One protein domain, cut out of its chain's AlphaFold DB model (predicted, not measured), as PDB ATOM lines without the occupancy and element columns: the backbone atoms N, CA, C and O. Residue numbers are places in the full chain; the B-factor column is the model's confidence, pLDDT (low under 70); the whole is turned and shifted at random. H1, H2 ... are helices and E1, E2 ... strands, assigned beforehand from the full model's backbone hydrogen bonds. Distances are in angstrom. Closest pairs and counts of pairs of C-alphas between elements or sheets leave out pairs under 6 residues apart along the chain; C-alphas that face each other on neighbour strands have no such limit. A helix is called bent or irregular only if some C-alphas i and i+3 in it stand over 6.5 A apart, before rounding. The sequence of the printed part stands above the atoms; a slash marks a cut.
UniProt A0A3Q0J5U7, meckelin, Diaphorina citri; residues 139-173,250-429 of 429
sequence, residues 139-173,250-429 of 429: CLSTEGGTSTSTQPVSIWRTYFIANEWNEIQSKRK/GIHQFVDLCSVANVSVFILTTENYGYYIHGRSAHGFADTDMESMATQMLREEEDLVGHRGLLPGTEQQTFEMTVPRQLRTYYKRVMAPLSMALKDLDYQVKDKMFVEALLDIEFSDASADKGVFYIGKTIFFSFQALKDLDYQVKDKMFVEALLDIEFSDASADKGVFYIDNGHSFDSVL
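AT A GLANCE: This is residues 139 to 173 and 250 to 429 of the 429 residues of the protein "meckelin" of Diaphorina citri (UniProt A0A3Q0J5U7). A strongly twisted sheet of eight strands runs through the middle, with H1 packed on the E5, E6, E1 and E2 part of it, H2 side by side with H1, and the short H7 over E3. H5 lies beyond the edge strand E5, while H3 and H6 lie far from the middle, each with a long link after it. The printed part has 215 residues with seven named helices and eight named strands, in the order E1 H1 H2 E2 E3 H3 E4 H4 H5 E5 E6 E7 H6 E8 H7. The sheet, mixed, runs E5 E6 E1 E2 E3 E4 E8 E7; the class is mixed, helices and strands. The whole is compact, with a radius of gyration of the C-alphas of 18.2 A and spans of 56 by 48 by 42 A.

HOW THE PARTS SIT: E1, residues 139 to 141, is antiparallel to E2, residues 264 to 268, with N 141 and O 264 within hydrogen-bond range at 2.8 A. E2 and E3, residues 273 to 277, form a hairpin, with N 265 and O 277 at 2.8 A. E4, residues 318 to 322, is antiparallel to E3, N 276 and O 319 at 2.8 A, and to E8, residues 415 to 419, N 418 and O 320 at 2.7 A. E7, residues 391 to 394, is an edge strand parallel to E8, N 417 and O 392 at 2.8 A. With H6, residues 398 to 403, they form a strand-helix-strand unit, two parallel neighbour strands with a helix between, whose crossover is right-handed. E6, residues 378 to 381, is parallel to E1, N 381 and O 140 at 2.7 A. E5, residues 372 to 375, the other edge strand, forms a hairpin with E6, N 380 and O 373 at 2.7 A. H1, residues 155 to 169, is on one face of the sheet, making two layers, at a height of 8.4 A. H2, residues 250 to 261, touches H1 at a shallow tilt of 6 degrees, opposite ways, closest at the C-alphas of Arg 157 and Ala 261, 6.0 A; it only grazes the sheet. H7, residues 424 to 428, is over E3; the closest C-alphas are those of Tyr 275 and Phe 425, 6.0 A. H4, residues 325 to 341, and H5, residues 347 to 363, only graze the sheet and only just touch, with 3 pairs of C-alphas within 8 A, the closest those of Leu 338 and Ala 357, 7.1 A. H3, residues 290 to 301, is not on the sheet. Every O i to N i+4 pair is within range in H1, H2, H3 and H6, against 11 of 13 in H4, 10 of 13 in H5 and 0 of 1 in H7, where 2 of 2 O i to N i+3 pairs are.

IN THESE COORDINATES: E1 begins at C-alpha 139 (116.293, 166.303, 184.840), and H7 ends at C-alpha 428 (126.367, 173.807, 189.241). H5 spans 24.9 A, H4 24.4 A and H1 21.6 A. H4 is irregular, but only just: C-alphas 334 and 337 are 7.0 A apart.

THE WHOLE: The C-alphas farthest apart, those of Glu 302 and Asp 344, are 57.0 A apart. Residues 174 to 249 are not printed; C-alphas 173 and 250 are 10.7 A apart across the cut. The links E1 to H1, E3 to H3, H3 to E4 and H6 to E8 are long. The model's pLDDT is under 70 in residues 139 to 153, 333 to 389 and 408 to 413.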
ATOM      1  N   CYS A 139     117.592 166.606 185.468       35.06
ATOM      2  CA  CYS A 139     116.293 166.303 184.840       35.06
ATOM      3  C   CYS A 139     116.122 167.029 183.479       35.06
ATOM      4  O   CYS A 139     115.420 168.018 183.402       35.06
ATOM      5  N   LEU A 140     116.731 166.606 182.377       35.31
ATOM      6  CA  LEU A 140     116.635 167.270 181.064       35.31
ATOM      7  C   LEU A 140     115.296 167.041 180.338       35.31
ATOM      8  O   LEU A 140     114.877 165.919 180.125       35.31
ATOM      9  N   SER A 141     114.614 168.075 179.871       37.66
ATOM     10  CA  SER A 141     113.244 167.930 179.371       37.66
ATOM     11  C   SER A 141     113.070 168.028 177.858       37.66
ATOM     12  O   SER A 141     113.680 168.858 177.195       37.66
ATOM     13  N   THR A 142     112.171 167.224 177.292       36.44
ATOM     14  CA  THR A 142     111.717 167.384 175.901       36.44
ATOM     15  C   THR A 142     110.339 168.042 175.887       36.44
ATOM     16  O   THR A 142     109.398 167.527 176.496       36.44
ATOM     17  N   GLU A 143     110.193 169.182 175.211       33.91
ATOM     18  CA  GLU A 143     108.894 169.847 175.075       33.91
ATOM     19  C   GLU A 143     108.035 169.151 174.006       33.91
ATOM     20  O   GLU A 143     108.309 169.216 172.810       33.91
ATOM     21  N   GLY A 144     106.969 168.480 174.451       31.88
ATOM     22  CA  GLY A 144     105.878 167.997 173.604       31.88
ATOM     23  C   GLY A 144     104.698 168.971 173.630       31.88
ATOM     24  O   GLY A 144     103.796 168.852 174.462       31.88
ATOM     25  N   GLY A 145     104.688 169.954 172.729       28.02
ATOM     26  CA  GLY A 145     103.520 170.811 172.512       28.02
ATOM     27  C   GLY A 145     102.373 170.034 171.854       28.02
ATOM     28  O   GLY A 145     102.608 169.238 170.951       28.02
ATOM     29  N   THR A 146     101.124 170.277 172.266       32.84
ATOM     30  CA  THR A 146      99.930 169.770 171.563       32.84
ATOM     31  C   THR A 146      99.051 170.921 171.092       32.84
ATOM     32  O   THR A 146      98.274 171.470 171.866       32.84
ATOM     33  N   SER A 147      99.137 171.255 169.808       33.44
ATOM     34  CA  SER A 147      98.007 171.172 168.869       33.44
ATOM     35  C   SER A 147      98.498 171.556 167.469       33.44
ATOM     36  O   SER A 147      99.030 172.637 167.251       33.44
ATOM     37  N   THR A 148      98.319 170.617 166.534       33.03
ATOM     38  CA  THR A 148      98.702 170.637 165.110       33.03
ATOM     39  C   THR A 148     100.211 170.565 164.799       33.03
ATOM     40  O   THR A 148     100.938 171.540 164.898       33.03
ATOM     41  N   SER A 149     100.659 169.391 164.326       35.47
ATOM     42  CA  SER A 149     101.876 169.215 163.506       35.47
ATOM     43  C   SER A 149     103.264 169.396 164.165       35.47
ATOM     44  O   SER A 149     104.232 169.683 163.461       35.47
ATOM     45  N   THR A 150     103.442 169.195 165.471       46.91
ATOM     46  CA  THR A 150     104.794 169.173 166.063       46.91
ATOM     47  C   THR A 150     105.399 167.765 166.014       46.91
ATOM     48  O   THR A 150     104.847 166.813 166.562       46.91
ATOM     49  N   GLN A 151     106.526 167.623 165.308       51.09
ATOM     50  CA  GLN A 151     107.307 166.380 165.246       51.09
ATOM     51  C   GLN A 151     107.834 166.015 166.648       51.09
ATOM     52  O   GLN A 151     108.260 166.916 167.378       51.09
ATOM     53  N   PRO A 152     107.833 164.727 167.043       60.03
ATOM     54  CA  PRO A 152     108.363 164.307 168.338       60.03
ATOM     55  C   PRO A 152     109.858 164.637 168.457       60.03
ATOM     56  O   PRO A 152     110.597 164.631 167.470       60.03
ATOM     57  N   VAL A 153     110.318 164.939 169.675       62.56
ATOM     58  CA  VAL A 153     111.744 165.173 169.932       62.56
ATOM     59  C   VAL A 153     112.506 163.858 169.783       62.56
ATOM     60  O   VAL A 153     112.143 162.861 170.405       62.56
ATOM     61  N   SER A 154     113.547 163.837 168.950       72.25
ATOM     62  CA  SER A 154     114.346 162.632 168.745       72.25
ATOM     63  C   SER A 154     115.205 162.333 169.977       72.25
ATOM     64  O   SER A 154     115.798 163.226 170.583       72.25
ATOM     65  N   ILE A 155     115.316 161.050 170.329       71.38
ATOM     66  CA  ILE A 155     116.132 160.590 171.463       71.38
ATOM     67  C   ILE A 155     117.607 160.999 171.323       71.38
ATOM     68  O   ILE A 155     118.295 161.270 172.305       71.38
ATOM     69  N   TRP A 156     118.085 161.101 170.082       77.62
ATOM     70  CA  TRP A 156     119.453 161.489 169.760       77.62
ATOM     71  C   TRP A 156     119.758 162.936 170.126       77.62
ATOM     72  O   TRP A 156     120.841 163.200 170.640       77.62
ATOM     73  N   ARG A 157     118.807 163.860 169.927       80.88
ATOM     74  CA  ARG A 157     118.960 165.258 170.358       80.88
ATOM     75  C   ARG A 157     119.144 165.327 171.868       80.88
ATOM     76  O   ARG A 157     120.084 165.944 172.356       80.88
ATOM     77  N   THR A 158     118.315 164.595 172.598       74.25
ATOM     78  CA  THR A 158     118.380 164.474 174.053       74.25
ATOM     79  C   THR A 158     119.720 163.908 174.539       74.25
ATOM     80  O   THR A 158     120.351 164.480 175.428       74.25
ATOM     81  N   TYR A 159     120.194 162.821 173.920       79.19
ATOM     82  CA  TYR A 159     121.501 162.224 174.216       79.19
ATOM     83  C   TYR A 159     122.660 163.184 173.914       79.19
ATOM     84  O   TYR A 159     123.613 163.272 174.686       79.19
ATOM     85  N   PHE A 160     122.574 163.931 172.814       83.94
ATOM     86  CA  PHE A 160     123.596 164.898 172.429       83.94
ATOM     87  C   PHE A 160     123.730 166.023 173.462       83.94
ATOM     88  O   PHE A 160     124.831 166.271 173.947       83.94
ATOM     89  N   ILE A 161     122.611 166.628 173.885       83.69
ATOM     90  CA  ILE A 161     122.621 167.651 174.945       83.69
ATOM     91  C   ILE A 161     123.187 167.081 176.252       83.69
ATOM     92  O   ILE A 161     123.974 167.742 176.928       83.69
ATOM     93  N   ALA A 162     122.836 165.840 176.600       79.81
ATOM     94  CA  ALA A 162     123.377 165.161 177.777       79.81
ATOM     95  C   ALA A 162     124.905 165.061 177.753       79.81
ATOM     96  O   ALA A 162     125.575 165.291 178.763       79.81
ATOM     97  N   ASN A 163     125.444 164.677 176.596       83.12
ATOM     98  CA  ASN A 163     126.871 164.509 176.396       83.12
ATOM     99  C   ASN A 163     127.602 165.854 176.494       83.12
ATOM    100  O   ASN A 163     128.590 165.957 177.216       83.12
ATOM    101  N   GLU A 164     127.072 166.891 175.846       85.62
ATOM    102  CA  GLU A 164     127.637 168.245 175.903       85.62
ATOM    103  C   GLU A 164     127.615 168.822 177.324       85.62
ATOM    104  O   GLU A 164     128.600 169.405 177.777       85.62
ATOM    105  N   TRP A 165     126.542 168.582 178.083       84.19
ATOM    106  CA  TRP A 165     126.472 168.958 179.497       84.19
ATOM    107  C   TRP A 165     127.579 168.293 180.327       84.19
ATOM    108  O   TRP A 165     128.253 168.953 181.121       84.19
ATOM    109  N   ASN A 166     127.810 166.991 180.126       82.56
ATOM    110  CA  ASN A 166     128.874 166.258 180.813       82.56
ATOM    111  C   ASN A 166     130.272 166.774 180.429       82.56
ATOM    112  O   ASN A 166     131.156 166.877 181.280       82.56
ATOM    113  N   GLU A 167     130.476 167.152 179.164       83.75
ATOM    114  CA  GLU A 167     131.732 167.770 178.734       83.75
ATOM    115  C   GLU A 167     131.976 169.091 179.478       83.75
ATOM    116  O   GLU A 167     133.082 169.330 179.969       83.75
ATOM    117  N   ILE A 168     130.946 169.935 179.613       83.88
ATOM    118  CA  ILE A 168     131.056 171.251 180.254       83.88
ATOM    119  C   ILE A 168     131.371 171.150 181.749       83.88
ATOM    120  O   ILE A 168     132.210 171.914 182.215       83.88
ATOM    121  N   GLN A 169     130.825 170.171 182.478       80.88
ATOM    122  CA  GLN A 169     131.168 169.943 183.897       80.88
ATOM    123  C   GLN A 169     132.665 169.681 184.124       80.88
ATOM    124  O   GLN A 169     133.217 169.938 185.192       80.88
ATOM    125  N   SER A 170     133.356 169.132 183.123       77.31
ATOM    126  CA  SER A 170     134.793 168.871 183.220       77.31
ATOM    127  C   SER A 170     135.657 170.083 182.847       77.31
ATOM    128  O   SER A 170     136.871 170.077 183.092       77.31
ATOM    129  N   LYS A 171     135.057 171.137 182.275       80.50
ATOM    130  CA  LYS A 171     135.772 172.339 181.839       80.50
ATOM    131  C   LYS A 171     136.126 173.184 183.050       80.50
ATOM    132  O   LYS A 171     135.283 173.746 183.735       80.50
ATOM    133  N   ARG A 172     137.426 173.318 183.291       79.06
ATOM    134  CA  ARG A 172     137.959 174.249 184.284       79.06
ATOM    135  C   ARG A 172     138.387 175.517 183.581       79.06
ATOM    136  O   ARG A 172     139.002 175.438 182.520       79.06
ATOM    137  N   LYS A 173     138.145 176.664 184.218       77.81
ATOM    138  CA  LYS A 173     138.730 177.927 183.760       77.81
ATOM    139  C   LYS A 173     140.252 177.789 183.783       77.81
ATOM    140  O   LYS A 173     140.888 177.845 182.746       77.81
ATOM    141  N   GLY A 250     131.790 178.451 176.218       87.12
ATOM    142  CA  GLY A 250     131.144 177.139 176.314       87.12
ATOM    143  C   GLY A 250     129.746 177.173 176.941       87.12
ATOM    144  O   GLY A 250     128.917 176.345 176.581       87.12
ATOM    145  N   ILE A 251     129.486 178.127 177.839       87.25
ATOM    146  CA  ILE A 251     128.200 178.278 178.532       87.25
ATOM    147  C   ILE A 251     127.134 178.787 177.561       87.25
ATOM    148  O   ILE A 251     126.098 178.150 177.395       87.25
ATOM    149  N   HIS A 252     127.425 179.873 176.840       88.00
ATOM    150  CA  HIS A 252     126.511 180.406 175.825       88.00
ATOM    151  C   HIS A 252     126.258 179.406 174.693       88.00
ATOM    152  O   HIS A 252     125.112 179.180 174.322       88.00
ATOM    153  N   GLN A 253     127.306 178.726 174.214       89.69
ATOM    154  CA  GLN A 253     127.164 177.694 173.181       89.69
ATOM    155  C   GLN A 253     126.245 176.550 173.606       89.69
ATOM    156  O   GLN A 253     125.553 175.982 172.765       89.69
ATOM    157  N   PHE A 254     126.223 176.207 174.894       90.19
ATOM    158  CA  PHE A 254     125.319 175.187 175.407       90.19
ATOM    159  C   PHE A 254     123.859 175.643 175.388       90.19
ATOM    160  O   PHE A 254     122.987 174.876 174.982       90.19
ATOM    161  N   VAL A 255     123.591 176.889 175.787       89.25
ATOM    162  CA  VAL A 255     122.243 177.480 175.742       89.25
ATOM    163  C   VAL A 255     121.748 177.567 174.294       89.25
ATOM    164  O   VAL A 255     120.639 177.118 173.992       89.25
ATOM    165  N   ASP A 256     122.601 178.038 173.380       89.56
ATOM    166  CA  ASP A 256     122.311 178.069 171.945       89.56
ATOM    167  C   ASP A 256     122.003 176.672 171.412       89.56
ATOM    168  O   ASP A 256     120.992 176.465 170.737       89.56
ATOM    169  N   LEU A 257     122.830 175.688 171.763       89.31
ATOM    170  CA  LEU A 257     122.637 174.311 171.343       89.31
ATOM    171  C   LEU A 257     121.303 173.733 171.842       89.31
ATOM    172  O   LEU A 257     120.625 173.046 171.078       89.31
ATOM    173  N   CYS A 258     120.903 174.029 173.082       85.25
ATOM    174  CA  CYS A 258     119.599 173.631 173.615       85.25
ATOM    175  C   CYS A 258     118.459 174.179 172.745       85.25
ATOM    176  O   CYS A 258     117.532 173.441 172.409       85.25
ATOM    177  N   SER A 259     118.563 175.442 172.315       84.81
ATOM    178  CA  SER A 259     117.560 176.084 171.459       84.81
ATOM    179  C   SER A 259     117.510 175.519 170.039       84.81
ATOM    180  O   SER A 259     116.425 175.243 169.530       84.81
ATOM    181  N   VAL A 260     118.664 175.245 169.426       86.44
ATOM    182  CA  VAL A 260     118.741 174.628 168.092       86.44
ATOM    183  C   VAL A 260     118.211 173.194 168.126       86.44
ATOM    184  O   VAL A 260     117.476 172.785 167.231       86.44
ATOM    185  N   ALA A 261     118.514 172.437 169.184       83.25
ATOM    186  CA  ALA A 261     118.011 171.078 169.373       83.25
ATOM    187  C   ALA A 261     116.514 171.025 169.737       83.25
ATOM    188  O   ALA A 261     115.902 169.951 169.684       83.25
ATOM    189  N   ASN A 262     115.895 172.159 170.073       81.25
ATOM    190  CA  ASN A 262     114.537 172.227 170.599       81.25
ATOM    191  C   ASN A 262     114.362 171.394 171.896       81.25
ATOM    192  O   ASN A 262     113.414 170.612 172.016       81.25
ATOM    193  N   VAL A 263     115.329 171.485 172.820       78.75
ATOM    194  CA  VAL A 263     115.387 170.725 174.085       78.75
ATOM    195  C   VAL A 263     115.614 171.681 175.253       78.75
ATOM    196  O   VAL A 263     116.675 172.288 175.364       78.75
ATOM    197  N   SER A 264     114.647 171.771 176.165       81.12
ATOM    198  CA  SER A 264     114.761 172.575 177.388       81.12
ATOM    199  C   SER A 264     115.435 171.772 178.507       81.12
ATOM    200  O   SER A 264     115.130 170.602 178.725       81.12
ATOM    201  N   VAL A 265     116.341 172.376 179.268       77.19
ATOM    202  CA  VAL A 265     117.104 171.680 180.317       77.19
ATOM    203  C   VAL A 265     116.630 172.124 181.692       77.19
ATOM    204  O   VAL A 265     116.573 173.312 181.986       77.19
ATOM    205  N   PHE A 266     116.309 171.160 182.552       77.12
ATOM    206  CA  PHE A 266     115.852 171.411 183.912       77.12
ATOM    207  C   PHE A 266     116.827 170.764 184.915       77.12
ATOM    208  O   PHE A 266     117.150 169.575 184.874       77.12
ATOM    209  N   ILE A 267     117.373 171.580 185.808       76.94
ATOM    210  CA  ILE A 267     118.480 171.219 186.698       76.94
ATOM    211  C   ILE A 267     118.002 171.423 188.124       76.94
ATOM    212  O   ILE A 267     117.672 172.541 188.486       76.94
ATOM    213  N   LEU A 268     118.001 170.382 188.957       75.69
ATOM    214  CA  LEU A 268     117.680 170.510 190.381       75.69
ATOM    215  C   LEU A 268     118.954 170.442 191.221       75.69
ATOM    216  O   LEU A 268     119.667 169.436 191.215       75.69
ATOM    217  N   THR A 269     119.230 171.502 191.979       74.81
ATOM    218  CA  THR A 269     120.344 171.520 192.939       74.81
ATOM    219  C   THR A 269     119.920 171.020 194.308       74.81
ATOM    220  O   THR A 269     120.670 170.298 194.964       74.81
ATOM    221  N   THR A 270     118.706 171.369 194.721       75.62
ATOM    222  CA  THR A 270     118.078 170.946 195.976       75.62
ATOM    223  C   THR A 270     116.700 170.340 195.693       75.62
ATOM    224  O   THR A 270     116.358 170.064 194.544       75.62
ATOM    225  N   GLU A 271     115.889 170.081 196.727       76.00
ATOM    226  CA  GLU A 271     114.565 169.484 196.503       76.00
ATOM    227  C   GLU A 271     113.621 170.357 195.664       76.00
ATOM    228  O   GLU A 271     112.974 169.822 194.763       76.00
ATOM    229  N   ASN A 272     113.563 171.663 195.945       80.12
ATOM    230  CA  ASN A 272     112.608 172.599 195.345       80.12
ATOM    231  C   ASN A 272     113.287 173.795 194.651       80.12
ATOM    232  O   ASN A 272     112.616 174.781 194.361       80.12
ATOM    233  N   TYR A 273     114.598 173.753 194.408       84.12
ATOM    234  CA  TYR A 273     115.328 174.841 193.754       84.12
ATOM    235  C   TYR A 273     116.315 174.312 192.716       84.12
ATOM    236  O   TYR A 273     116.883 173.221 192.860       84.12
ATOM    237  N   GLY A 274     116.524 175.105 191.672       82.31
ATOM    238  CA  GLY A 274     117.482 174.796 190.631       82.31
ATOM    239  C   GLY A 274     117.469 175.800 189.486       82.31
ATOM    240  O   GLY A 274     117.149 176.966 189.690       82.31
ATOM    241  N   TYR A 275     117.810 175.334 188.289       85.88
ATOM    242  CA  TYR A 275     117.956 176.152 187.089       85.88
ATOM    243  C   TYR A 275     117.149 175.578 185.930       85.88
ATOM    244  O   TYR A 275     116.965 174.364 185.819       85.88
ATOM    245  N   TYR A 276     116.692 176.461 185.056       84.31
ATOM    246  CA  TYR A 276     115.959 176.130 183.851       84.31
ATOM    247  C   TYR A 276     116.571 176.850 182.656       84.31
ATOM    248  O   TYR A 276     116.790 178.058 182.690       84.31
ATOM    249  N   ILE A 277     116.829 176.093 181.597       86.38
ATOM    250  CA  ILE A 277     117.293 176.597 180.312       86.38
ATOM    251  C   ILE A 277     116.181 176.312 179.315       86.38
ATOM    252  O   ILE A 277     115.859 175.159 179.023       86.38
ATOM    253  N   HIS A 278     115.586 177.375 178.803       84.00
ATOM    254  CA  HIS A 278     114.571 177.320 177.779       84.00
ATOM    255  C   HIS A 278     115.226 177.090 176.420       84.00
ATOM    256  O   HIS A 278     115.882 177.969 175.864       84.00
ATOM    257  N   GLY A 279     115.048 175.885 175.891       80.38
ATOM    258  CA  GLY A 279     115.646 175.462 174.636       80.38
ATOM    259  C   GLY A 279     114.629 175.355 173.516       80.38
ATOM    260  O   GLY A 279     114.754 174.460 172.694       80.38
ATOM    261  N   ARG A 280     113.602 176.208 173.468       80.62
ATOM    262  CA  ARG A 280     112.647 176.187 172.356       80.62
ATOM    263  C   ARG A 280     113.267 176.813 171.109       80.62
ATOM    264  O   ARG A 280     113.744 177.944 171.142       80.62
ATOM    265  N   SER A 281     113.217 176.085 169.998       82.19
ATOM    266  CA  SER A 281     113.635 176.601 168.692       82.19
ATOM    267  C   SER A 281     112.642 177.652 168.191       82.19
ATOM    268  O   SER A 281     111.427 177.429 168.243       82.19
ATOM    269  N   ALA A 282     113.150 178.753 167.631       80.50
ATOM    270  CA  ALA A 282     112.337 179.789 166.989       80.50
ATOM    271  C   ALA A 282     111.514 179.247 165.802       80.50
ATOM    272  O   ALA A 282     110.403 179.710 165.542       80.50
ATOM    273  N   HIS A 283     112.026 178.221 165.112       79.69
ATOM    274  CA  HIS A 283     111.394 177.630 163.924       79.69
ATOM    275  C   HIS A 283     110.438 176.480 164.259       79.69
ATOM    276  O   HIS A 283     109.667 176.053 163.404       79.69
ATOM    277  N   GLY A 284     110.463 175.969 165.497       72.75
ATOM    278  CA  GLY A 284     109.584 174.892 165.974       72.75
ATOM    279  C   GLY A 284     109.951 173.476 165.504       72.75
ATOM    280  O   GLY A 284     109.300 172.514 165.915       72.75
ATOM    281  N   PHE A 285     110.994 173.320 164.687       75.12
ATOM    282  CA  PHE A 285     111.557 172.034 164.272       75.12
ATOM    283  C   PHE A 285     113.088 172.121 164.206       75.12
ATOM    284  O   PHE A 285     113.632 173.173 163.892       75.12
ATOM    285  N   ALA A 286     113.765 171.015 164.533       76.94
ATOM    286  CA  ALA A 286     115.227 170.959 164.672       76.94
ATOM    287  C   ALA A 286     115.901 169.972 163.700       76.94
ATOM    288  O   ALA A 286     117.019 170.205 163.250       76.94
ATOM    289  N   ASP A 287     115.225 168.872 163.352       80.88
ATOM    290  CA  ASP A 287     115.779 167.833 162.479       80.88
ATOM    291  C   ASP A 287     115.615 168.256 161.006       80.88
ATOM    292  O   ASP A 287     114.556 168.060 160.407       80.88
ATOM    293  N   THR A 288     116.644 168.891 160.439       83.44
ATOM    294  CA  THR A 288     116.633 169.442 159.071       83.44
ATOM    295  C   THR A 288     117.936 169.180 158.324       83.44
ATOM    296  O   THR A 288     118.949 168.800 158.910       83.44
ATOM    297  N   ASP A 289     117.902 169.359 157.004       89.50
ATOM    298  CA  ASP A 289     119.093 169.407 156.167       89.50
ATOM    299  C   ASP A 289     119.899 170.700 156.398       89.50
ATOM    300  O   ASP A 289     119.398 171.708 156.897       89.50
ATOM    301  N   MET A 290     121.176 170.673 156.015       88.06
ATOM    302  CA  MET A 290     122.110 171.775 156.269       88.06
ATOM    303  C   MET A 290     121.728 173.073 155.536       88.06
ATOM    304  O   MET A 290     121.997 174.157 156.048       88.06
ATOM    305  N   GLU A 291     121.094 172.984 154.362       92.19
ATOM    306  CA  GLU A 291     120.646 174.156 153.597       92.19
ATOM    307  C   GLU A 291     119.455 174.838 154.286       92.19
ATOM    308  O   GLU A 291     119.456 176.062 154.472       92.19
ATOM    309  N   SER A 292     118.479 174.053 154.750       88.38
ATOM    310  CA  SER A 292     117.380 174.556 155.580       88.38
ATOM    311  C   SER A 292     117.885 175.195 156.875       88.38
ATOM    312  O   SER A 292     117.444 176.293 157.210       88.38
ATOM    313  N   MET A 293     118.841 174.564 157.566       88.06
ATOM    314  CA  MET A 293     119.445 175.115 158.785       88.06
ATOM    315  C   MET A 293     120.153 176.452 158.518       88.06
ATOM    316  O   MET A 293     119.948 177.415 159.252       88.06
ATOM    317  N   ALA A 294     120.927 176.560 157.435       90.31
ATOM    318  CA  ALA A 294     121.570 177.820 157.057       90.31
ATOM    319  C   ALA A 294     120.536 178.920 156.758       90.31
ATOM    320  O   ALA A 294     120.676 180.056 157.205       90.31
ATOM    321  N   THR A 295     119.456 178.571 156.056       90.25
ATOM    322  CA  THR A 295     118.359 179.503 155.754       90.25
ATOM    323  C   THR A 295     117.637 179.965 157.024       90.25
ATOM    324  O   THR A 295     117.236 181.122 157.126       90.25
ATOM    325  N   GLN A 296     117.468 179.079 158.005       88.25
ATOM    326  CA  GLN A 296     116.890 179.398 159.311       88.25
ATOM    327  C   GLN A 296     117.762 180.372 160.104       88.25
ATOM    328  O   GLN A 296     117.238 181.346 160.637       88.25
ATOM    329  N   MET A 297     119.079 180.151 160.122       88.31
ATOM    330  CA  MET A 297     120.025 181.056 160.781       88.31
ATOM    331  C   MET A 297     120.031 182.444 160.131       88.31
ATOM    332  O   MET A 297     120.035 183.438 160.846       88.31
ATOM    333  N   LEU A 298     119.946 182.526 158.798       91.44
ATOM    334  CA  LEU A 298     119.820 183.810 158.093       91.44
ATOM    335  C   LEU A 298     118.525 184.545 158.457       91.44
ATOM    336  O   LEU A 298     118.532 185.751 158.660       91.44
ATOM    337  N   ARG A 299     117.407 183.824 158.589       89.31
ATOM    338  CA  ARG A 299     116.134 184.427 159.020       89.31
ATOM    339  C   ARG A 299     116.163 184.905 160.469       89.31
ATOM    340  O   ARG A 299     115.456 185.852 160.791       89.31
ATOM    341  N   GLU A 300     116.929 184.240 161.330       88.62
ATOM    342  CA  GLU A 300     117.190 184.708 162.694       88.62
ATOM    343  C   GLU A 300     118.068 185.961 162.702       88.62
ATOM    344  O   GLU A 300     117.764 186.897 163.430       88.62
ATOM    345  N   GLU A 301     119.104 186.018 161.858       88.81
ATOM    346  CA  GLU A 301     119.953 187.207 161.697       88.81
ATOM    347  C   GLU A 301     119.162 188.419 161.174       88.81
ATOM    348  O   GLU A 301     119.379 189.547 161.616       88.81
ATOM    349  N   GLU A 302     118.215 188.188 160.263       91.88
ATOM    350  CA  GLU A 302     117.329 189.218 159.708       91.88
ATOM    351  C   GLU A 302     116.125 189.562 160.613       91.88
ATOM    352  O   GLU A 302     115.279 190.361 160.210       91.88
ATOM    353  N   ASP A 303     116.033 188.977 161.816       86.25
ATOM    354  CA  ASP A 303     114.937 189.176 162.784       86.25
ATOM    355  C   ASP A 303     113.535 188.885 162.194       86.25
ATOM    356  O   ASP A 303     112.531 189.538 162.483       86.25
ATOM    357  N   LEU A 304     113.455 187.883 161.308       87.00
ATOM    358  CA  LEU A 304     112.221 187.464 160.625       87.00
ATOM    359  C   LEU A 304     111.455 186.363 161.374       87.00
ATOM    360  O   LEU A 304     110.467 185.829 160.856       87.00
ATOM    361  N   VAL A 305     111.903 185.993 162.575       85.06
ATOM    362  CA  VAL A 305     111.305 184.943 163.409       85.06
ATOM    363  C   VAL A 305     111.118 185.406 164.847       85.06
ATOM    364  O   VAL A 305     111.664 186.416 165.269       85.06
ATOM    365  N   GLY A 306     110.303 184.677 165.610       81.88
ATOM    366  CA  GLY A 306     110.101 184.993 167.020       81.88
ATOM    367  C   GLY A 306     111.382 184.802 167.835       81.88
ATOM    368  O   GLY A 306     112.139 183.861 167.596       81.88
ATOM    369  N   HIS A 307     111.585 185.662 168.833       85.50
ATOM    370  CA  HIS A 307     112.692 185.538 169.778       85.50
ATOM    371  C   HIS A 307     112.640 184.218 170.567       85.50
ATOM    372  O   HIS A 307     111.569 183.656 170.814       85.50
ATOM    373  N   ARG A 308     113.817 183.736 170.984       83.88
ATOM    374  CA  ARG A 308     114.010 182.421 171.623       83.88
ATOM    375  C   ARG A 308     113.665 182.373 173.120       83.88
ATOM    376  O   ARG A 308     113.851 181.331 173.745       83.88
ATOM    377  N   GLY A 309     113.243 183.479 173.727       84.50
ATOM    378  CA  GLY A 309     112.996 183.549 175.165       84.50
ATOM    379  C   GLY A 309     111.693 182.886 175.606       84.50
ATOM    380  O   GLY A 309     110.795 182.607 174.813       84.50
ATOM    381  N   LEU A 310     111.595 182.628 176.914       83.00
ATOM    382  CA  LEU A 310     110.437 181.947 177.512       83.00
ATOM    383  C   LEU A 310     109.143 182.767 177.397       83.00
ATOM    384  O   LEU A 310     108.058 182.209 177.224       83.00
ATOM    385  N   LEU A 311     109.253 184.090 177.531       83.38
ATOM    386  CA  LEU A 311     108.131 185.010 177.386       83.38
ATOM    387  C   LEU A 311     108.058 185.506 175.935       83.38
ATOM    388  O   LEU A 311     109.090 185.711 175.295       83.38
ATOM    389  N   PRO A 312     106.850 185.745 175.400       81.19
ATOM    390  CA  PRO A 312     106.709 186.239 174.039       81.19
ATOM    391  C   PRO A 312     107.396 187.602 173.898       81.19
ATOM    392  O   PRO A 312     107.081 188.539 174.632       81.19
ATOM    393  N   GLY A 313     108.317 187.708 172.938       81.81
ATOM    394  CA  GLY A 313     109.055 188.944 172.672       81.81
ATOM    395  C   GLY A 313     110.315 189.145 173.518       81.81
ATOM    396  O   GLY A 313     110.887 190.228 173.461       81.81
ATOM    397  N   THR A 314     110.747 188.154 174.307       85.94
ATOM    398  CA  THR A 314     112.017 188.218 175.047       85.94
ATOM    399  C   THR A 314     113.058 187.271 174.458       85.94
ATOM    400  O   THR A 314     112.718 186.285 173.811       85.94
ATOM    401  N   GLU A 315     114.337 187.553 174.705       86.62
ATOM    402  CA  GLU A 315     115.469 186.689 174.322       86.62
ATOM    403  C   GLU A 315     116.035 185.893 175.504       86.62
ATOM    404  O   GLU A 315     116.927 185.070 175.337       86.62
ATOM    405  N   GLN A 316     115.512 186.113 176.713       88.06
ATOM    406  CA  GLN A 316     116.003 185.458 177.921       88.06
ATOM    407  C   GLN A 316     115.659 183.963 177.915       88.06
ATOM    408  O   GLN A 316     114.482 183.587 177.944       88.06
ATOM    409  N   GLN A 317     116.693 183.123 177.936       88.12
ATOM    410  CA  GLN A 317     116.557 181.665 177.898       88.12
ATOM    411  C   GLN A 317     116.871 180.992 179.233       88.12
ATOM    412  O   GLN A 317     116.381 179.901 179.494       88.12
ATOM    413  N   THR A 318     117.664 181.617 180.091       89.94
ATOM    414  CA  THR A 318     118.135 181.024 181.343       89.94
ATOM    415  C   THR A 318     117.409 181.631 182.536       89.94
ATOM    416  O   THR A 318     117.116 182.832 182.569       89.94
ATOM    417  N   PHE A 319     117.063 180.772 183.491       88.19
ATOM    418  CA  PHE A 319     116.290 181.129 184.670       88.19
ATOM    419  C   PHE A 319     116.760 180.330 185.880       88.19
ATOM    420  O   PHE A 319     117.041 179.134 185.796       88.19
ATOM    421  N   GLU A 320     116.741 180.959 187.046       88.38
ATOM    422  CA  GLU A 320     116.730 180.225 188.311       88.38
ATOM    423  C   GLU A 320     115.282 179.884 188.642       88.38
ATOM    424  O   GLU A 320     114.369 180.627 188.295       88.38
ATOM    425  N   MET A 321     115.022 178.765 189.300       84.75
ATOM    426  CA  MET A 321     113.648 178.338 189.533       84.75
ATOM    427  C   MET A 321     113.435 177.812 190.939       84.75
ATOM    428  O   MET A 321     114.250 177.071 191.489       84.75
ATOM    429  N   THR A 322     112.270 178.149 191.484       84.75
ATOM    430  CA  THR A 322     111.681 177.448 192.622       84.75
ATOM    431  C   THR A 322     110.512 176.607 192.142       84.75
ATOM    432  O   THR A 322     109.632 177.058 191.407       84.75
ATOM    433  N   VAL A 323     110.534 175.349 192.548       79.12
ATOM    434  CA  VAL A 323     109.641 174.305 192.065       79.12
ATOM    435  C   VAL A 323     108.600 174.008 193.142       79.12
ATOM    436  O   VAL A 323     108.974 173.822 194.304       79.12
ATOM    437  N   PRO A 324     107.302 173.920 192.801       80.31
ATOM    438  CA  PRO A 324     106.285 173.608 193.790       80.31
ATOM    439  C   PRO A 324     106.386 172.151 194.246       80.31
ATOM    440  O   PRO A 324     106.764 171.244 193.495       80.31
ATOM    441  N   ARG A 325     105.963 171.913 195.490       76.94
ATOM    442  CA  ARG A 325     106.033 170.601 196.156       76.94
ATOM    443  C   ARG A 325     105.357 169.494 195.349       76.94
ATOM    444  O   ARG A 325     105.843 168.367 195.322       76.94
ATOM    445  N   GLN A 326     104.262 169.822 194.666       74.00
ATOM    446  CA  GLN A 326     103.487 168.874 193.867       74.00
ATOM    447  C   GLN A 326     104.332 168.233 192.755       74.00
ATOM    448  O   GLN A 326     104.321 167.007 192.603       74.00
ATOM    449  N   LEU A 327     105.136 169.038 192.044       72.69
ATOM    450  CA  LEU A 327     106.035 168.541 191.001       72.69
ATOM    451  C   LEU A 327     107.100 167.617 191.597       72.69
ATOM    452  O   LEU A 327     107.401 166.564 191.038       72.69
ATOM    453  N   ARG A 328     107.629 167.963 192.777       74.25
ATOM    454  CA  ARG A 328     108.621 167.134 193.468       74.25
ATOM    455  C   ARG A 328     108.039 165.804 193.943       74.25
ATOM    456  O   ARG A 328     108.702 164.773 193.828       74.25
ATOM    457  N   THR A 329     106.812 165.791 194.460       74.25
ATOM    458  CA  THR A 329     106.120 164.551 194.840       74.25
ATOM    459  C   THR A 329     105.868 163.665 193.625       74.25
ATOM    460  O   THR A 329     106.088 162.456 193.698       74.25
ATOM    461  N   TYR A 330     105.458 164.259 192.500       70.25
ATOM    462  CA  TYR A 330     105.312 163.544 191.235       70.25
ATOM    463  C   TYR A 330     106.647 162.941 190.782       70.25
ATOM    464  O   TYR A 330     106.732 161.735 190.564       70.25
ATOM    465  N   TYR A 331     107.712 163.744 190.765       70.62
ATOM    466  CA  TYR A 331     109.069 163.298 190.461       70.62
ATOM    467  C   TYR A 331     109.504 162.113 191.340       70.62
ATOM    468  O   TYR A 331     109.924 161.078 190.825       70.62
ATOM    469  N   LYS A 332     109.345 162.218 192.670       70.94
ATOM    470  CA  LYS A 332     109.692 161.138 193.611       70.94
ATOM    471  C   LYS A 332     108.889 159.865 193.322       70.94
ATOM    472  O   LYS A 332     109.435 158.776 193.450       70.94
ATOM    473  N   ARG A 333     107.622 159.983 192.905       68.19
ATOM    474  CA  ARG A 333     106.774 158.839 192.533       68.19
ATOM    475  C   ARG A 333     107.267 158.146 191.263       68.19
ATOM    476  O   ARG A 333     107.331 156.923 191.258       68.19
ATOM    477  N   VAL A 334     107.628 158.903 190.227       66.12
ATOM    478  CA  VAL A 334     108.168 158.341 188.972       66.12
ATOM    479  C   VAL A 334     109.541 157.700 189.208       66.12
ATOM    480  O   VAL A 334     109.843 156.666 188.626       66.12
ATOM    481  N   MET A 335     110.350 158.260 190.113       62.97
ATOM    482  CA  MET A 335     111.686 157.741 190.437       62.97
ATOM    483  C   MET A 335     111.702 156.607 191.466       62.97
ATOM    484  O   MET A 335     112.706 155.902 191.584       62.97
ATOM    485  N   ALA A 336     110.621 156.415 192.226       65.38
ATOM    486  CA  ALA A 336     110.553 155.398 193.271       65.38
ATOM    487  C   ALA A 336     110.882 153.979 192.756       65.38
ATOM    488  O   ALA A 336     111.749 153.351 193.371       65.38
ATOM    489  N   PRO A 337     110.311 153.490 191.632       62.84
ATOM    490  CA  PRO A 337     110.619 152.159 191.102       62.84
ATOM    491  C   PRO A 337     112.106 151.973 190.784       62.84
ATOM    492  O   PRO A 337     112.701 150.978 191.193       62.84
ATOM    493  N   LEU A 338     112.732 152.969 190.149       57.28
ATOM    494  CA  LEU A 338     114.155 152.949 189.808       57.28
ATOM    495  C   LEU A 338     115.033 152.933 191.065       57.28
ATOM    496  O   LEU A 338     115.969 152.144 191.184       57.28
ATOM    497  N   SER A 339     114.710 153.789 192.039       61.19
ATOM    498  CA  SER A 339     115.451 153.857 193.301       61.19
ATOM    499  C   SER A 339     115.358 152.563 194.113       61.19
ATOM    500  O   SER A 339     116.329 152.185 194.764       61.19
ATOM    501  N   MET A 340     114.209 151.878 194.061       63.22
ATOM    502  CA  MET A 340     113.992 150.594 194.722       63.22
ATOM    503  C   MET A 340     114.763 149.479 194.014       63.22
ATOM    504  O   MET A 340     115.461 148.723 194.682       63.22
ATOM    505  N   ALA A 341     114.720 149.436 192.680       58.53
ATOM    506  CA  ALA A 341     115.480 148.479 191.876       58.53
ATOM    507  C   ALA A 341     117.000 148.595 192.101       58.53
ATOM    508  O   ALA A 341     117.711 147.599 192.116       58.53
ATOM    509  N   LEU A 342     117.509 149.806 192.343       53.72
ATOM    510  CA  LEU A 342     118.935 150.075 192.554       53.72
ATOM    511  C   LEU A 342     119.440 149.877 193.992       53.72
ATOM    512  O   LEU A 342     120.649 149.995 194.233       53.72
ATOM    513  N   LYS A 343     118.549 149.639 194.960       57.34
ATOM    514  CA  LYS A 343     118.899 149.664 196.387       57.34
ATOM    515  C   LYS A 343     119.672 148.422 196.846       57.34
ATOM    516  O   LYS A 343     120.542 148.560 197.701       57.34
ATOM    517  N   ASP A 344     119.432 147.272 196.214       51.56
ATOM    518  CA  ASP A 344     119.908 145.959 196.681       51.56
ATOM    519  C   ASP A 344     120.968 145.299 195.769       51.56
ATOM    520  O   ASP A 344     121.270 144.116 195.916       51.56
ATOM    521  N   LEU A 345     121.562 146.045 194.827       52.06
ATOM    522  CA  LEU A 345     122.491 145.502 193.822       52.06
ATOM    523  C   LEU A 345     123.952 145.948 194.001       52.06
ATOM    524  O   LEU A 345     124.245 147.121 194.256       52.06
ATOM    525  N   ASP A 346     124.862 144.988 193.808       50.66
ATOM    526  CA  ASP A 346     126.320 145.149 193.852       50.66
ATOM    527  C   ASP A 346     126.843 145.991 192.666       50.66
ATOM    528  O   ASP A 346     126.241 146.012 191.586       50.66
ATOM    529  N   TYR A 347     127.959 146.709 192.853       52.53
ATOM    530  CA  TYR A 347     128.387 147.831 191.987       52.53
ATOM    531  C   TYR A 347     128.551 147.464 190.498       52.53
ATOM    532  O   TYR A 347     128.252 148.285 189.639       52.53
ATOM    533  N   GLN A 348     128.966 146.236 190.171       46.50
ATOM    534  CA  GLN A 348     129.168 145.802 188.778       46.50
ATOM    535  C   GLN A 348     127.912 145.251 188.083       46.50
ATOM    536  O   GLN A 348     127.856 145.226 186.856       46.50
ATOM    537  N   VAL A 349     126.898 144.816 188.839       50.69
ATOM    538  CA  VAL A 349     125.618 144.330 188.281       50.69
ATOM    539  C   VAL A 349     124.647 145.495 188.061       50.69
ATOM    540  O   VAL A 349     123.764 145.416 187.205       50.69
ATOM    541  N   LYS A 350     124.872 146.615 188.769       50.97
ATOM    542  CA  LYS A 350     124.115 147.859 188.618       50.97
ATOM    543  C   LYS A 350     124.058 148.341 187.178       50.97
ATOM    544  O   LYS A 350     122.954 148.516 186.704       50.97
ATOM    545  N   ASP A 351     125.168 148.476 186.458       47.84
ATOM    546  CA  ASP A 351     125.135 149.110 185.128       47.84
ATOM    547  C   ASP A 351     124.326 148.326 184.079       47.84
ATOM    548  O   ASP A 351     123.683 148.934 183.228       47.84
ATOM    549  N   LYS A 352     124.290 146.987 184.148       46.28
ATOM    550  CA  LYS A 352     123.501 146.169 183.206       46.28
ATOM    551  C   LYS A 352     122.010 146.137 183.547       46.28
ATOM    552  O   LYS A 352     121.194 146.380 182.665       46.28
ATOM    553  N   MET A 353     121.656 145.894 184.812       49.06
ATOM    554  CA  MET A 353     120.246 145.885 185.240       49.06
ATOM    555  C   MET A 353     119.649 147.291 185.308       49.06
ATOM    556  O   MET A 353     118.439 147.450 185.222       49.06
ATOM    557  N   PHE A 354     120.490 148.318 185.438       51.00
ATOM    558  CA  PHE A 354     120.087 149.710 185.341       51.00
ATOM    559  C   PHE A 354     119.528 150.024 183.950       51.00
ATOM    560  O   PHE A 354     118.451 150.601 183.845       51.00
ATOM    561  N   VAL A 355     120.229 149.602 182.893       50.78
ATOM    562  CA  VAL A 355     119.779 149.794 181.508       50.78
ATOM    563  C   VAL A 355     118.511 148.984 181.228       50.78
ATOM    564  O   VAL A 355     117.588 149.518 180.627       50.78
ATOM    565  N   GLU A 356     118.411 147.740 181.710       50.69
ATOM    566  CA  GLU A 356     117.188 146.925 181.562       50.69
ATOM    567  C   GLU A 356     115.986 147.513 182.318       50.69
ATOM    568  O   GLU A 356     114.919 147.671 181.735       50.69
ATOM    569  N   ALA A 357     116.154 147.925 183.580       52.69
ATOM    570  CA  ALA A 357     115.087 148.554 184.363       52.69
ATOM    571  C   ALA A 357     114.674 149.924 183.802       52.69
ATOM    572  O   ALA A 357     113.521 150.332 183.940       52.69
ATOM    573  N   LEU A 358     115.610 150.642 183.177       49.81
ATOM    574  CA  LEU A 358     115.324 151.891 182.488       49.81
ATOM    575  C   LEU A 358     114.474 151.657 181.236       49.81
ATOM    576  O   LEU A 358     113.479 152.353 181.047       49.81
ATOM    577  N   LEU A 359     114.838 150.659 180.429       50.22
ATOM    578  CA  LEU A 359     114.066 150.254 179.257       50.22
ATOM    579  C   LEU A 359     112.663 149.785 179.673       50.22
ATOM    580  O   LEU A 359     111.684 150.206 179.072       50.22
ATOM    581  N   ASP A 360     112.519 149.014 180.752       50.47
ATOM    582  CA  ASP A 360     111.201 148.579 181.243       50.47
ATOM    583  C   ASP A 360     110.316 149.745 181.721       50.47
ATOM    584  O   ASP A 360     109.098 149.728 181.519       50.47
ATOM    585  N   ILE A 361     110.906 150.789 182.321       50.41
ATOM    586  CA  ILE A 361     110.189 152.033 182.644       50.41
ATOM    587  C   ILE A 361     109.797 152.779 181.366       50.41
ATOM    588  O   ILE A 361     108.753 153.416 181.353       50.41
ATOM    589  N   GLU A 362     110.580 152.709 180.295       46.28
ATOM    590  CA  GLU A 362     110.289 153.363 179.012       46.28
ATOM    591  C   GLU A 362     109.205 152.619 178.204       46.28
ATOM    592  O   GLU A 362     108.369 153.254 177.562       46.28
ATOM    593  N   PHE A 363     109.158 151.284 178.298       44.59
ATOM    594  CA  PHE A 363     108.232 150.412 177.559       44.59
ATOM    595  C   PHE A 363     106.941 150.041 178.312       44.59
ATOM    596  O   PHE A 363     106.078 149.370 177.741       44.59
ATOM    597  N   SER A 364     106.755 150.469 179.566       42.75
ATOM    598  CA  SER A 364     105.461 150.319 180.246       42.75
ATOM    599  C   SER A 364     104.430 151.310 179.674       42.75
ATOM    600  O   SER A 364     104.700 152.506 179.561       42.75
ATOM    601  N   ASP A 365     103.212 150.847 179.373       40.16
ATOM    602  CA  ASP A 365     102.114 151.645 178.782       40.16
ATOM    603  C   ASP A 365     101.758 152.944 179.550       40.16
ATOM    604  O   ASP A 365     101.076 153.819 179.018       40.16
ATOM    605  N   ALA A 366     102.211 153.115 180.798       40.28
ATOM    606  CA  ALA A 366     101.956 154.315 181.602       40.28
ATOM    607  C   ALA A 366     102.913 155.498 181.314       40.28
ATOM    608  O   ALA A 366     102.647 156.623 181.755       40.28
ATOM    609  N   SER A 367     104.015 155.256 180.602       38.16
ATOM    610  CA  SER A 367     105.125 156.198 180.355       38.16
ATOM    611  C   SER A 367     105.448 156.397 178.873       38.16
ATOM    612  O   SER A 367     106.074 157.404 178.539       38.16
ATOM    613  N   ALA A 368     104.951 155.527 177.987       35.75
ATOM    614  CA  ALA A 368     105.094 155.652 176.532       35.75
ATOM    615  C   ALA A 368     104.553 156.989 175.974       35.75
ATOM    616  O   ALA A 368     105.055 157.502 174.980       35.75
ATOM    617  N   ASP A 369     103.587 157.605 176.663       37.75
ATOM    618  CA  ASP A 369     103.012 158.912 176.304       37.75
ATOM    619  C   ASP A 369     103.734 160.106 176.987       37.75
ATOM    620  O   ASP A 369     103.339 161.263 176.840       37.75
ATOM    621  N   LYS A 370     104.772 159.841 177.803       43.78
ATOM    622  CA  LYS A 370     105.390 160.819 178.729       43.78
ATOM    623  C   LYS A 370     106.926 160.854 178.748       43.78
ATOM    624  O   LYS A 370     107.474 161.513 179.626       43.78
ATOM    625  N   GLY A 371     107.603 160.234 177.777       39.06
ATOM    626  CA  GLY A 371     109.016 160.467 177.418       39.06
ATOM    627  C   GLY A 371     109.960 160.757 178.592       39.06
ATOM    628  O   GLY A 371     110.403 161.893 178.760       39.06
ATOM    629  N   VAL A 372     110.232 159.746 179.422       41.16
ATOM    630  CA  VAL A 372     111.221 159.830 180.506       41.16
ATOM    631  C   VAL A 372     112.445 159.021 180.090       41.16
ATOM    632  O   VAL A 372     112.335 157.817 179.901       41.16
ATOM    633  N   PHE A 373     113.595 159.677 179.954       39.66
ATOM    634  CA  PHE A 373     114.859 159.048 179.549       39.66
ATOM    635  C   PHE A 373     115.932 159.258 180.629       39.66
ATOM    636  O   PHE A 373     115.774 160.104 181.507       39.66
ATOM    637  N   TYR A 374     117.018 158.487 180.635       43.12
ATOM    638  CA  TYR A 374     118.057 158.593 181.669       43.12
ATOM    639  C   TYR A 374     119.444 158.342 181.098       43.12
ATOM    640  O   TYR A 374     119.663 157.371 180.375       43.12
ATOM    641  N   ILE A 375     120.411 159.155 181.526       32.00
ATOM    642  CA  ILE A 375     121.843 158.888 181.352       32.00
ATOM    643  C   ILE A 375     122.563 159.230 182.666       32.00
ATOM    644  O   ILE A 375     122.706 160.399 183.019       32.00
ATOM    645  N   GLY A 376     123.060 158.228 183.399       41.81
ATOM    646  CA  GLY A 376     123.761 158.438 184.680       41.81
ATOM    647  C   GLY A 376     122.911 159.179 185.728       41.81
ATOM    648  O   GLY A 376     121.700 159.101 185.716       41.81
ATOM    649  N   LYS A 377     123.477 159.988 186.634       33.03
ATOM    650  CA  LYS A 377     122.684 160.739 187.652       33.03
ATOM    651  C   LYS A 377     121.714 161.806 187.080       33.03
ATOM    652  O   LYS A 377     121.184 162.619 187.838       33.03
ATOM    653  N   THR A 378     121.485 161.807 185.773       36.28
ATOM    654  CA  THR A 378     120.695 162.763 185.015       36.28
ATOM    655  C   THR A 378     119.475 162.075 184.415       36.28
ATOM    656  O   THR A 378     119.569 161.230 183.527       36.28
ATOM    657  N   ILE A 379     118.312 162.444 184.923       42.50
ATOM    658  CA  ILE A 379     117.003 162.079 184.392       42.50
ATOM    659  C   ILE A 379     116.667 163.034 183.257       42.50
ATOM    660  O   ILE A 379     117.261 164.101 183.149       42.50
ATOM    661  N   PHE A 380     115.725 162.649 182.414       43.19
ATOM    662  CA  PHE A 380     115.161 163.460 181.366       43.19
ATOM    663  C   PHE A 380     113.627 163.404 181.445       43.19
ATOM    664  O   PHE A 380     113.086 162.309 181.550       43.19
ATOM    665  N   PHE A 381     112.916 164.539 181.448       41.41
ATOM    666  CA  PHE A 381     111.460 164.618 181.660       41.41
ATOM    667  C   PHE A 381     110.705 165.276 180.504       41.41
ATOM    668  O   PHE A 381     110.865 166.461 180.259       41.41
ATOM    669  N   SER A 382     109.765 164.588 179.863       39.94
ATOM    670  CA  SER A 382     108.827 165.270 178.965       39.94
ATOM    671  C   SER A 382     107.828 166.156 179.733       39.94
ATOM    672  O   SER A 382     107.230 165.740 180.729       39.94
ATOM    673  N   PHE A 383     107.608 167.382 179.240       44.53
ATOM    674  CA  PHE A 383     106.772 168.452 179.829       44.53
ATOM    675  C   PHE A 383     105.272 168.122 179.994       44.53
ATOM    676  O   PHE A 383     104.509 168.933 180.524       44.53
ATOM    677  N   GLN A 384     104.813 166.937 179.580       41.78
ATOM    678  CA  GLN A 384     103.398 166.546 179.631       41.78
ATOM    679  C   GLN A 384     102.818 166.558 181.066       41.78
ATOM    680  O   GLN A 384     101.608 166.677 181.228       41.78
ATOM    681  N   ALA A 385     103.660 166.457 182.107       41.09
ATOM    682  CA  ALA A 385     103.255 166.495 183.520       41.09
ATOM    683  C   ALA A 385     103.115 167.913 184.122       41.09
ATOM    684  O   ALA A 385     102.641 168.041 185.247       41.09
ATOM    685  N   LEU A 386     103.525 168.961 183.397       50.72
ATOM    686  CA  LEU A 386     103.576 170.357 183.863       50.72
ATOM    687  C   LEU A 386     102.462 171.247 183.290       50.72
ATOM    688  O   LEU A 386     102.380 172.411 183.664       50.72
ATOM    689  N   LYS A 387     101.607 170.728 182.397       51.19
ATOM    690  CA  LYS A 387     100.582 171.523 181.686       51.19
ATOM    691  C   LYS A 387      99.577 172.217 182.615       51.19
ATOM    692  O   LYS A 387      99.023 173.239 182.229       51.19
ATOM    693  N   ASP A 388      99.403 171.698 183.828       54.69
ATOM    694  CA  ASP A 388      98.476 172.226 184.834       54.69
ATOM    695  C   ASP A 388      99.180 173.033 185.943       54.69
ATOM    696  O   ASP A 388      98.546 173.433 186.919       54.69
ATOM    697  N   LEU A 389     100.499 173.242 185.836       64.38
ATOM    698  CA  LEU A 389     101.285 173.929 186.853       64.38
ATOM    699  C   LEU A 389     101.462 175.403 186.470       64.38
ATOM    700  O   LEU A 389     102.247 175.745 185.584       64.38
ATOM    701  N   ASP A 390     100.745 176.283 187.161       72.06
ATOM    702  CA  ASP A 390     100.912 177.725 187.003       72.06
ATOM    703  C   ASP A 390     102.352 178.132 187.352       72.06
ATOM    704  O   ASP A 390     102.887 177.761 188.403       72.06
ATOM    705  N   TYR A 391     102.965 178.954 186.499       80.81
ATOM    706  CA  TYR A 391     104.258 179.564 186.784       80.81
ATOM    707  C   TYR A 391     104.214 181.086 186.679       80.81
ATOM    708  O   TYR A 391     103.379 181.666 185.986       80.81
ATOM    709  N   GLN A 392     105.138 181.734 187.382       86.38
ATOM    710  CA  GLN A 392     105.353 183.171 187.317       86.38
ATOM    711  C   GLN A 392     106.819 183.457 187.003       86.38
ATOM    712  O   GLN A 392     107.706 182.905 187.647       86.38
ATOM    713  N   VAL A 393     107.065 184.355 186.051       87.75
ATOM    714  CA  VAL A 393     108.396 184.918 185.806       87.75
ATOM    715  C   VAL A 393     108.526 186.218 186.601       87.75
ATOM    716  O   VAL A 393     107.622 187.057 186.556       87.75
ATOM    717  N   LYS A 394     109.604 186.371 187.372       88.62
ATOM    718  CA  LYS A 394     109.842 187.528 188.246       88.62
ATOM    719  C   LYS A 394     111.336 187.859 188.308       88.62
ATOM    720  O   LYS A 394     112.165 186.965 188.246       88.62
ATOM    721  N   ASP A 395     111.687 189.118 188.527       88.12
ATOM    722  CA  ASP A 395     113.058 189.498 188.880       88.12
ATOM    723  C   ASP A 395     113.353 189.267 190.371       88.12
ATOM    724  O   ASP A 395     112.496 189.492 191.240       88.12
ATOM    725  N   LYS A 396     114.588 188.859 190.689       86.44
ATOM    726  CA  LYS A 396     115.071 188.859 192.078       86.44
ATOM    727  C   LYS A 396     115.233 190.295 192.563       86.44
ATOM    728  O   LYS A 396     115.808 191.143 191.882       86.44
ATOM    729  N   MET A 397     114.771 190.576 193.780       87.81
ATOM    730  CA  MET A 397     115.108 191.842 194.429       87.81
ATOM    731  C   MET A 397     116.616 191.903 194.689       87.81
ATOM    732  O   MET A 397     117.248 190.881 194.940       87.81
ATOM    733  N   PHE A 398     117.197 193.105 194.730       86.75
ATOM    734  CA  PHE A 398     118.631 193.272 195.008       86.75
ATOM    735  C   PHE A 398     119.090 192.523 196.272       86.75
ATOM    736  O   PHE A 398     120.137 191.886 196.269       86.75
ATOM    737  N   VAL A 399     118.291 192.551 197.344       87.38
ATOM    738  CA  VAL A 399     118.612 191.849 198.600       87.38
ATOM    739  C   VAL A 399     118.496 190.324 198.455       87.38
ATOM    740  O   VAL A 399     119.299 189.607 199.044       87.38
ATOM    741  N   GLU A 400     117.542 189.833 197.653       86.56
ATOM    742  CA  GLU A 400     117.406 188.401 197.322       86.56
ATOM    743  C   GLU A 400     118.630 187.910 196.539       86.56
ATOM    744  O   GLU A 400     119.201 186.870 196.864       86.56
ATOM    745  N   ALA A 401     119.077 188.701 195.560       85.44
ATOM    746  CA  ALA A 401     120.262 188.416 194.757       85.44
ATOM    747  C   ALA A 401     121.566 188.506 195.574       85.44
ATOM    748  O   ALA A 401     122.438 187.656 195.431       85.44
ATOM    749  N   LEU A 402     121.703 189.504 196.454       86.38
ATOM    750  CA  LEU A 402     122.912 189.708 197.260       86.38
ATOM    751  C   LEU A 402     123.124 188.601 198.299       86.38
ATOM    752  O   LEU A 402     124.262 188.209 198.556       86.38
ATOM    753  N   LEU A 403     122.046 188.138 198.936       84.50
ATOM    754  CA  LEU A 403     122.124 187.149 200.012       84.50
ATOM    755  C   LEU A 403     121.925 185.702 199.542       84.50
ATOM    756  O   LEU A 403     122.053 184.796 200.363       84.50
ATOM    757  N   ASP A 404     121.616 185.484 198.261       84.62
ATOM    758  CA  ASP A 404     121.213 184.183 197.710       84.62
ATOM    759  C   ASP A 404     120.018 183.572 198.479       84.62
ATOM    760  O   ASP A 404     120.041 182.430 198.952       84.62
ATOM    761  N   ILE A 405     118.973 184.389 198.668       84.19
ATOM    762  CA  ILE A 405     117.746 184.034 199.395       84.19
ATOM    763  C   ILE A 405     116.533 184.359 198.534       84.19
ATOM    764  O   ILE A 405     116.405 185.464 198.018       84.19
ATOM    765  N   GLU A 406     115.566 183.451 198.492       84.00
ATOM    766  CA  GLU A 406     114.224 183.730 197.991       84.00
ATOM    767  C   GLU A 406     113.320 184.146 199.167       84.00
ATOM    768  O   GLU A 406     113.068 183.332 200.056       84.00
ATOM    769  N   PHE A 407     112.847 185.403 199.239       74.00
ATOM    770  CA  PHE A 407     111.950 185.837 200.331       74.00
ATOM    771  C   PHE A 407     110.516 185.380 200.117       74.00
ATOM    772  O   PHE A 407     109.795 185.140 201.091       74.00
ATOM    773  N   SER A 408     110.120 185.253 198.853       68.25
ATOM    774  CA  SER A 408     108.805 184.752 198.477       68.25
ATOM    775  C   SER A 408     108.699 183.304 198.951       68.25
ATOM    776  O   SER A 408     109.508 182.467 198.556       68.25
ATOM    777  N   ASP A 409     107.735 183.008 199.828       61.91
ATOM    778  CA  ASP A 409     107.362 181.615 200.051       61.91
ATOM    779  C   ASP A 409     106.977 181.071 198.687       61.91
ATOM    780  O   ASP A 409     106.125 181.666 198.024       61.91
ATOM    781  N   ALA A 410     107.648 180.004 198.246       55.91
ATOM    782  CA  ALA A 410     107.204 179.233 197.101       55.91
ATOM    783  C   ALA A 410     105.757 178.854 197.405       55.91
ATOM    784  O   ALA A 410     105.496 177.946 198.199       55.91
ATOM    785  N   SER A 411     104.814 179.640 196.883       52.66
ATOM    786  CA  SER A 411     103.394 179.385 197.028       52.66
ATOM    787  C   SER A 411     103.227 177.946 196.592       52.66
ATOM    788  O   SER A 411     103.637 177.619 195.480       52.66
ATOM    789  N   ALA A 412     102.729 177.087 197.483       58.97
ATOM    790  CA  ALA A 412     102.802 175.631 197.333       58.97
ATOM    791  C   ALA A 412     102.260 175.107 195.983       58.97
ATOM    792  O   ALA A 412     102.559 173.973 195.607       58.97
ATOM    793  N   ASP A 413     101.522 175.956 195.265       67.00
ATOM    794  CA  ASP A 413     100.819 175.674 194.024       67.00
ATOM    795  C   ASP A 413     101.438 176.299 192.756       67.00
ATOM    796  O   ASP A 413     101.067 175.867 191.670       67.00
ATOM    797  N   LYS A 414     102.375 177.266 192.838       77.50
ATOM    798  CA  LYS A 414     102.974 177.916 191.646       77.50
ATOM    799  C   LYS A 414     104.496 177.846 191.622       77.50
ATOM    800  O   LYS A 414     105.143 178.087 192.638       77.50
ATOM    801  N   GLY A 415     105.061 177.554 190.451       80.75
ATOM    802  CA  GLY A 415     106.502 177.666 190.211       80.75
ATOM    803  C   GLY A 415     106.919 179.114 189.957       80.75
ATOM    804  O   GLY A 415     106.184 179.867 189.319       80.75
ATOM    805  N   VAL A 416     108.093 179.518 190.438       86.38
ATOM    806  CA  VAL A 416     108.633 180.862 190.176       86.38
ATOM    807  C   VAL A 416     109.938 180.734 189.412       86.38
ATOM    808  O   VAL A 416     110.864 180.087 189.902       86.38
ATOM    809  N   PHE A 417     110.001 181.365 188.243       87.81
ATOM    810  CA  PHE A 417     111.204 181.524 187.437       87.81
ATOM    811  C   PHE A 417     111.774 182.919 187.658       87.81
ATOM    812  O   PHE A 417     111.109 183.927 187.415       87.81
ATOM    813  N   TYR A 418     113.009 182.965 188.125       89.50
ATOM    814  CA  TYR A 418     113.780 184.172 188.300       89.50
ATOM    815  C   TYR A 418     114.628 184.431 187.064       89.50
ATOM    816  O   TYR A 418     115.377 183.551 186.639       89.50
ATOM    817  N   ILE A 419     114.501 185.628 186.495       89.00
ATOM    818  CA  ILE A 419     115.357 186.071 185.391       89.00
ATOM    819  C   ILE A 419     116.796 186.171 185.906       89.00
ATOM    820  O   ILE A 419     117.039 186.749 186.969       89.00
ATOM    821  N   ASP A 420     117.731 185.584 185.164       85.56
ATOM    822  CA  ASP A 420     119.152 185.567 185.496       85.56
ATOM    823  C   ASP A 420     120.003 186.356 184.483       85.56
ATOM    824  O   ASP A 420     119.507 186.873 183.485       85.56
ATOM    825  N   ASN A 421     121.310 186.451 184.737       80.62
ATOM    826  CA  ASN A 421     122.250 187.164 183.863       80.62
ATOM    827  C   ASN A 421     122.859 186.276 182.755       80.62
ATOM    828  O   ASN A 421     123.953 186.578 182.280       80.62
ATOM    829  N   GLY A 422     122.247 185.139 182.399       77.62
ATOM    830  CA  GLY A 422     122.794 184.208 181.395       77.62
ATOM    831  C   GLY A 422     123.765 183.150 181.934       77.62
ATOM    832  O   GLY A 422     124.100 182.204 181.225       77.62
ATOM    833  N   HIS A 423     124.211 183.294 183.186       79.19
ATOM    834  CA  HIS A 423     125.324 182.527 183.770       79.19
ATOM    835  C   HIS A 423     125.027 181.917 185.147       79.19
ATOM    836  O   HIS A 423     125.917 181.359 185.784       79.19
ATOM    837  N   SER A 424     123.805 182.024 185.673       79.44
ATOM    838  CA  SER A 424     123.534 181.581 187.051       79.44
ATOM    839  C   SER A 424     123.709 180.071 187.250       79.44
ATOM    840  O   SER A 424     124.108 179.618 188.332       79.44
ATOM    841  N   PHE A 425     123.478 179.284 186.198       80.81
ATOM    842  CA  PHE A 425     123.697 177.839 186.224       80.81
ATOM    843  C   PHE A 425     125.185 177.446 186.194       80.81
ATOM    844  O   PHE A 425     125.496 176.292 186.468       80.81
ATOM    845  N   ASP A 426     126.123 178.378 185.981       80.56
ATOM    846  CA  ASP A 426     127.565 178.111 186.119       80.56
ATOM    847  C   ASP A 426     127.919 177.626 187.531       80.56
ATOM    848  O   ASP A 426     128.917 176.946 187.731       80.56
ATOM    849  N   SER A 427     127.088 177.950 188.525       75.31
ATOM    850  CA  SER A 427     127.260 177.517 189.914       75.31
ATOM    851  C   SER A 427     127.128 176.002 190.133       75.31
ATOM    852  O   SER A 427     127.525 175.510 191.193       75.31
ATOM    853  N   VAL A 428     126.558 175.268 189.170       71.81
ATOM    854  CA  VAL A 428     126.367 173.807 189.241       71.81
ATOM    855  C   VAL A 428     127.330 173.017 188.360       71.81
ATOM    856  O   VAL A 428     127.255 171.786 188.348       71.81
ATOM    857  N   LEU A 429     128.190 173.721 187.626       70.25
ATOM    858  CA  LEU A 429     129.251 173.182 186.780       70.25
ATOM    859  C   LEU A 429     130.574 173.197 187.555       70.25
ATOM    860  O   LEU A 429     131.297 172.180 187.474       70.25
TER     861      LEU A 429